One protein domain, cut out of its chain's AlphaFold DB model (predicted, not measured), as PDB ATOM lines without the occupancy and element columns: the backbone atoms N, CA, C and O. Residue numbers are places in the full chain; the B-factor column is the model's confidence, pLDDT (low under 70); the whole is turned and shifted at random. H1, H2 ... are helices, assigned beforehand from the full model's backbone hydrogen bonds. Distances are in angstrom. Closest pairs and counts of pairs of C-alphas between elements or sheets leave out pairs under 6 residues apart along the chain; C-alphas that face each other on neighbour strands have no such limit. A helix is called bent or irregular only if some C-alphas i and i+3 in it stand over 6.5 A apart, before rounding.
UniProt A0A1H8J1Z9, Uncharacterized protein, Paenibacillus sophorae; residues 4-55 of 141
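This is residues 4 to 55 of the 141 residues of an uncharacterized protein of Paenibacillus sophorae (UniProt A0A1H8J1Z9). One long helix, H3, sticks out from a small head as a free arm, and with H2 it makes an open V whose corner is the link at residues 29 to 31. At the other end of H2, short H1 and the loop of residues 10 to 19 complete the head. The printed part has 52 residues with three named helices, in the order H1, H2, H3, and no named strand; the class is all helix. It is only just extended, close to loose, with a radius of gyration of the C-alphas of 15.1 A, and its elongated outline spans 44 by 25 by 17 A.

H3, residues 32 to 53, touches no helix. It is apart from H2, residues 20 to 28, though a tight link of 3 residues joins them. H3 is also apart from H1, residues 4 to 9. H1 and H2 touch, with the C-alphas of Ala 7 and Tyr 20 closest at 5.2 A. Their lines are about perpendicular, at 80 degrees. In H3 every O i to N i+4 pair is within hydrogen-bond range; in H2 4 of 5 are, and in H1 0 of 2, beside 1 of 3 O i to N i+3 pairs.

H3 measures 31.7 A from C-alpha 32 at (93.868, 109.049, 99.053) to C-alpha 53 at (84.688, 80.232, 108.497). H2 measures 12.8 A from Tyr 20 to Lys 28. H1 begins at C-alpha 4, (104.773, 95.427, 87.671), and measures 9.5 A; it is only just irregular, with C-alphas 5 and 8 6.6 A apart.

The two C-alphas farthest apart, those of Cys 22 and Lys 55, are 44.0 A apart. Residues 28 to 34, of which 32 to 34 belong to H3, stand free, as do residues 36 to 55, of which 36 to 53 belong to H3. The printed part has no cut, and the link from H1 to H2 is short, with 10 residues. The mean pLDDT of the printed part is 80.0; residues 6, 50 to 51 and 54 to 55 are under 70.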
ATOM      1  N   ARG A   4     104.218  96.299  88.719       75.25
ATOM      2  CA  ARG A   4     104.773  95.427  87.671       75.25
ATOM      3  C   ARG A   4     103.951  94.154  87.477       75.25
ATOM      4  O   ARG A   4     103.788  93.714  86.348       75.25
ATOM      5  N   ASP A   5     103.374  93.620  88.551       76.12
ATOM      6  CA  ASP A   5     102.471  92.464  88.471       76.12
ATOM      7  C   ASP A   5     101.074  92.851  87.960       76.12
ATOM      8  O   ASP A   5     100.329  91.990  87.485       76.12
ATOM      9  N   GLY A   6     100.696  94.127  88.108       69.88
ATOM     10  CA  GLY A   6      99.382  94.668  87.754       69.88
ATOM     11  C   GLY A   6      99.251  95.104  86.294       69.88
ATOM     12  O   GLY A   6      98.233  94.813  85.675       69.88
ATOM     13  N   ALA A   7     100.284  95.738  85.730       75.31
ATOM     14  CA  ALA A   7     100.332  96.191  84.335       75.31
ATOM     15  C   ALA A   7      99.933  95.115  83.295       75.31
ATOM     16  O   ALA A   7      99.022  95.360  82.509       75.31
ATOM     17  N   PRO A   8     100.480  93.883  83.320       74.88
ATOM     18  CA  PRO A   8     100.092  92.846  82.360       74.88
ATOM     19  C   PRO A   8      98.683  92.271  82.597       74.88
ATOM     20  O   PRO A   8      98.182  91.508  81.775       74.88
ATOM     21  N   ARG A   9      98.026  92.605  83.717       75.19
ATOM     22  CA  ARG A   9      96.675  92.128  84.065       75.19
ATOM     23  C   ARG A   9      95.568  93.102  83.644       75.19
ATOM     24  O   ARG A   9      94.393  92.747  83.765       75.19
ATOM     25  N   THR A  10      95.907  94.296  83.148       72.12
ATOM     26  CA  THR A  10      94.911  95.279  82.683       72.12
ATOM     27  C   THR A  10      94.155  94.771  81.458       72.12
ATOM     28  O   THR A  10      92.930  94.864  81.427       72.12
ATOM     29  N   SER A  11      94.846  94.087  80.543       72.19
ATOM     30  CA  SER A  11      94.263  93.438  79.358       72.19
ATOM     31  C   SER A  11      93.176  92.420  79.714       72.19
ATOM     32  O   SER A  11      92.104  92.399  79.115       72.19
ATOM     33  N   ARG A  12      93.397  91.624  80.768       75.31
ATOM     34  CA  ARG A  12      92.416  90.657  81.294       75.31
ATOM     35  C   ARG A  12      91.191  91.328  81.928       75.31
ATOM     36  O   ARG A  12      90.173  90.677  82.136       75.31
ATOM     37  N   SER A  13      91.306  92.611  82.244       71.50
ATOM     38  CA  SER A  13      90.258  93.435  82.845       71.50
ATOM     39  C   SER A  13      89.506  94.280  81.802       71.50
ATOM     40  O   SER A  13      88.695  95.115  82.191       71.50
ATOM     41  N   GLY A  14      89.777  94.089  80.500       77.81
ATOM     42  CA  GLY A  14      89.179  94.872  79.411       77.81
ATOM     43  C   GLY A  14      89.760  96.280  79.250       77.81
ATOM     44  O   GLY A  14      89.170  97.107  78.563       77.81
ATOM     45  N   LEU A  15      90.893  96.565  79.897       77.94
ATOM     46  CA  LEU A  15      91.601  97.840  79.808       77.94
ATOM     47  C   LEU A  15      92.804  97.706  78.873       77.94
ATOM     48  O   LEU A  15      93.383  96.624  78.748       77.94
ATOM     49  N   GLU A  16      93.215  98.811  78.256       78.75
ATOM     50  CA  GLU A  16      94.411  98.826  77.417       78.75
ATOM     51  C   GLU A  16      95.654  98.373  78.198       78.75
ATOM     52  O   GLU A  16      95.800  98.592  79.410       78.75
ATOM     53  N   ALA A  17      96.554  97.690  77.491       77.25
ATOM     54  CA  ALA A  17      97.833  97.283  78.046       77.25
ATOM     55  C   ALA A  17      98.680  98.540  78.285       77.25
ATOM     56  O   ALA A  17      99.086  99.216  77.343       77.25
ATOM     57  N   ILE A  18      98.934  98.853  79.552       79.50
ATOM     58  CA  ILE A  18      99.716 100.022  79.957       79.50
ATOM     59  C   ILE A  18     100.995  99.582  80.654       79.50
ATOM     60  O   ILE A  18     101.007  98.604  81.401       79.50
ATOM     61  N   ASP A  19     102.073 100.331  80.436       82.44
ATOM     62  CA  ASP A  19     103.329 100.088  81.133       82.44
ATOM     63  C   ASP A  19     103.205 100.381  82.640       82.44
ATOM     64  O   ASP A  19     102.460 101.269  83.078       82.44
ATOM     65  N   TYR A  20     103.981  99.662  83.454       78.00
ATOM     66  CA  TYR A  20     103.971  99.813  84.910       78.00
ATOM     67  C   TYR A  20     104.340 101.237  85.347       78.00
ATOM     68  O   TYR A  20     103.844 101.717  86.372       78.00
ATOM     69  N   SER A  21     105.194 101.930  84.582       80.25
ATOM     70  CA  SER A  21     105.583 103.307  84.882       80.25
ATOM     71  C   SER A  21     104.423 104.283  84.663       80.25
ATOM     72  O   SER A  21     104.260 105.219  85.446       80.25
ATOM     73  N   CYS A  22     103.569 104.032  83.665       81.25
ATOM     74  CA  CYS A  22     102.359 104.809  83.405       81.25
ATOM     75  C   CYS A  22     101.331 104.607  84.526       81.25
ATOM     76  O   CYS A  22     100.850 105.579  85.115       81.25
ATOM     77  N   LEU A  23     101.088 103.346  84.903       79.56
ATOM     78  CA  LEU A  23     100.197 102.992  86.007       79.56
ATOM     79  C   LEU A  23     100.644 103.635  87.331       79.56
ATOM     80  O   LEU A  23      99.831 104.223  88.041       79.56
ATOM     81  N   SER A  24     101.941 103.581  87.647       81.25
ATOM     82  CA  SER A  24     102.481 104.178  88.872       81.25
ATOM     83  C   SER A  24     102.403 105.705  88.885       81.25
ATOM     84  O   SER A  24     102.226 106.272  89.962       81.25
ATOM     85  N   LYS A  25     102.557 106.376  87.736       84.69
ATOM     86  CA  LYS A  25     102.408 107.836  87.639       84.69
ATOM     87  C   LYS A  25     100.965 108.242  87.911       84.69
ATOM     88  O   LYS A  25     100.734 109.052  88.797       84.69
ATOM     89  N   LYS A  26     100.003 107.604  87.238       83.75
ATOM     90  CA  LYS A  26      98.573 107.894  87.414       83.75
ATOM     91  C   LYS A  26      98.044 107.530  88.797       83.75
ATOM     92  O   LYS A  26      97.181 108.227  89.309       83.75
ATOM     93  N   ALA A  27      98.590 106.497  89.436       82.38
ATOM     94  CA  ALA A  27      98.245 106.151  90.813       82.38
ATOM     95  C   ALA A  27      98.549 107.282  91.815       82.38
ATOM     96  O   ALA A  27      97.846 107.409  92.812       82.38
ATOM     97  N   LYS A  28      99.558 108.129  91.552       82.38
ATOM     98  CA  LYS A  28      99.852 109.300  92.400       82.38
ATOM     99  C   LYS A  28      98.779 110.383  92.307       82.38
ATOM    100  O   LYS A  28      98.594 111.118  93.268       82.38
ATOM    101  N   ASP A  29      98.081 110.451  91.175       88.94
ATOM    102  CA  ASP A  29      97.016 111.424  90.928       88.94
ATOM    103  C   ASP A  29      95.675 110.979  91.542       88.94
ATOM    104  O   ASP A  29      94.719 111.750  91.574       88.94
ATOM    105  N   VAL A  30      95.580 109.731  92.025       86.19
ATOM    106  CA  VAL A  30      94.370 109.200  92.661       86.19
ATOM    107  C   VAL A  30      94.258 109.753  94.089       86.19
ATOM    108  O   VAL A  30      95.156 109.514  94.902       86.19
ATOM    109  N   PRO A  31      93.147 110.424  94.448       91.81
ATOM    110  CA  PRO A  31      92.909 110.879  95.813       91.81
ATOM    111  C   PRO A  31      93.011 109.748  96.844       91.81
ATOM    112  O   PRO A  31      92.447 108.664  96.662       91.81
ATOM    113  N   PHE A  32      93.672 110.021  97.971       87.25
ATOM    114  CA  PHE A  32      93.868 109.049  99.053       87.25
ATOM    115  C   PHE A  32      92.555 108.425  99.562       87.25
ATOM    116  O   PHE A  32      92.520 107.243  99.918       87.25
ATOM    117  N   ASP A  33      91.454 109.179  99.541       90.25
ATOM    118  CA  ASP A  33      90.141 108.710  99.986       90.25
ATOM    119  C   ASP A  33      89.648 107.473  99.230       90.25
ATOM    120  O   ASP A  33      88.992 106.614  99.823       90.25
ATOM    121  N   ILE A  34      90.007 107.323  97.952       89.81
ATOM    122  CA  ILE A  34      89.641 106.143  97.158       89.81
ATOM    123  C   ILE A  34      90.363 104.903  97.693       89.81
ATOM    124  O   ILE A  34      89.734 103.862  97.897       89.81
ATOM    125  N   TYR A  35      91.659 105.009  97.996       86.69
ATOM    126  CA  TYR A  35      92.411 103.908  98.603       86.69
ATOM    127  C   TYR A  35      91.866 103.545  99.985       86.69
ATOM    128  O   TYR A  35      91.725 102.361 100.299       86.69
ATOM    129  N   LYS A  36      91.483 104.545 100.789       88.12
ATOM    130  CA  LYS A  36      90.846 104.337 102.096       88.12
ATOM    131  C   LYS A  36      89.511 103.600 101.970       88.12
ATOM    132  O   LYS A  36      89.265 102.637 102.696       88.12
ATOM    133  N   GLN A  37      88.657 104.011 101.034       93.31
ATOM    134  CA  GLN A  37      87.383 103.338 100.769       93.31
ATOM    135  C   GLN A  37      87.596 101.898 100.291       93.31
ATOM    136  O   GLN A  37      86.951 100.980 100.802       93.31
ATOM    137  N   LEU A  38      88.537 101.681  99.367       91.50
ATOM    138  CA  LEU A  38      88.885 100.349  98.881       91.50
ATOM    139  C   LEU A  38      89.380  99.448 100.019       91.50
ATOM    140  O   LEU A  38      88.941  98.305 100.139       91.50
ATOM    141  N   PHE A  39      90.240  99.972 100.892       89.00
ATOM    142  CA  PHE A  39      90.721  99.256 102.069       89.00
ATOM    143  C   PHE A  39      89.574  98.863 103.010       89.00
ATOM    144  O   PHE A  39      89.469  97.697 103.392       89.00
ATOM    145  N   HIS A  40      88.647  99.778 103.313       89.31
ATOM    146  CA  HIS A  40      87.466  99.460 104.122       89.31
ATOM    147  C   HIS A  40      86.555  98.415 103.463       89.31
ATOM    148  O   HIS A  40      86.034  97.528 104.147       89.31
ATOM    149  N   LEU A  41      86.381  98.467 102.139       91.62
ATOM    150  CA  LEU A  41      85.645  97.445 101.395       91.62
ATOM    151  C   LEU A  41      86.321  96.074 101.503       91.62
ATOM    152  O   LEU A  41      85.630  95.071 101.708       91.62
ATOM    153  N   MET A  42      87.653  96.025 101.408       88.06
ATOM    154  CA  MET A  42      88.416  94.793 101.611       88.06
ATOM    155  C   MET A  42      88.247  94.259 103.031       88.06
ATOM    156  O   MET A  42      87.867  93.100 103.180       88.06
ATOM    157  N   ILE A  43      88.423  95.095 104.063       85.69
ATOM    158  CA  ILE A  43      88.183  94.707 105.463       85.69
ATOM    159  C   ILE A  43      86.783  94.112 105.611       85.69
ATOM    160  O   ILE A  43      86.630  93.024 106.162       85.69
ATOM    161  N   ARG A  44      85.752  94.780 105.080       85.75
ATOM    162  CA  ARG A  44      84.363  94.317 105.180       85.75
ATOM    163  C   ARG A  44      84.158  92.953 104.518       85.75
ATOM    164  O   ARG A  44      83.501  92.089 105.102       85.75
ATOM    165  N   LYS A  45      84.695  92.747 103.310       84.75
ATOM    166  CA  LYS A  45      84.570  91.472 102.581       84.75
ATOM    167  C   LYS A  45      85.339  90.347 103.274       84.75
ATOM    168  O   LYS A  45      84.763  89.284 103.508       84.75
ATOM    169  N   CYS A  46      86.592  90.600 103.647       79.88
ATOM    170  CA  CYS A  46      87.445  89.634 104.329       79.88
ATOM    171  C   CYS A  46      86.858  89.256 105.689       79.88
ATOM    172  O   CYS A  46      86.618  88.078 105.930       79.88
ATOM    173  N   ASN A  47      86.486  90.230 106.527       77.00
ATOM    174  CA  ASN A  47      85.896  89.959 107.840       77.00
ATOM    175  C   ASN A  47      84.598  89.156 107.747       77.00
ATOM    176  O   ASN A  47      84.361  88.298 108.591       77.00
ATOM    177  N   ARG A  48      83.756  89.380 106.729       73.38
ATOM    178  CA  ARG A  48      82.523  88.593 106.545       73.38
ATOM    179  C   ARG A  48      82.820  87.123 106.249       73.38
ATOM    180  O   ARG A  48      82.156  86.248 106.801       73.38
ATOM    181  N   HIS A  49      83.781  86.853 105.368       72.38
ATOM    182  CA  HIS A  49      84.192  85.488 105.028       72.38
ATOM    183  C   HIS A  49      84.873  84.803 106.210       72.38
ATOM    184  O   HIS A  49      84.506  83.690 106.582       72.38
ATOM    185  N   THR A  50      85.797  85.516 106.853       66.88
ATOM    186  CA  THR A  50      86.516  85.076 108.045       66.88
ATOM    187  C   THR A  50      85.551  84.746 109.181       66.88
ATOM    188  O   THR A  50      85.612  83.639 109.690       66.88
ATOM    189  N   LYS A  51      84.576  85.608 109.507       66.81
ATOM    190  CA  LYS A  51      83.557  85.325 110.541       66.81
ATOM    191  C   LYS A  51      82.708  84.083 110.247       66.81
ATOM    192  O   LYS A  51      82.289  83.399 111.171       66.81
ATOM    193  N   ARG A  52      82.422  83.786 108.974       70.31
ATOM    194  CA  ARG A  52      81.650  82.588 108.593       70.31
ATOM    195  C   ARG A  52      82.461  81.302 108.711       70.31
ATOM    196  O   ARG A  52      81.887  80.271 109.040       70.31
ATOM    197  N   LYS A  53      83.762  81.370 108.418       71.25
ATOM    198  CA  LYS A  53      84.688  80.232 108.497       71.25
ATOM    199  C   LYS A  53      85.195  79.981 109.916       71.25
ATOM    200  O   LYS A  53      85.287  78.837 110.331       71.25
ATOM    201  N   LEU A  54      85.488  81.045 110.656       63.25
ATOM    202  CA  LEU A  54      85.999  81.026 112.022       63.25
ATOM    203  C   LEU A  54      84.854  81.037 113.044       63.25
ATOM    204  O   LEU A  54      84.814  81.893 113.928       63.25
ATOM    205  N   LYS A  55      83.899  80.108 112.923       66.12
ATOM    206  CA  LYS A  55      82.963  79.839 114.025       66.12
ATOM    207  C   LYS A  55      83.745  79.174 115.159       66.12
ATOM    208  O   LYS A  55      83.727  77.955 115.295       66.12
TER     209      LYS A  55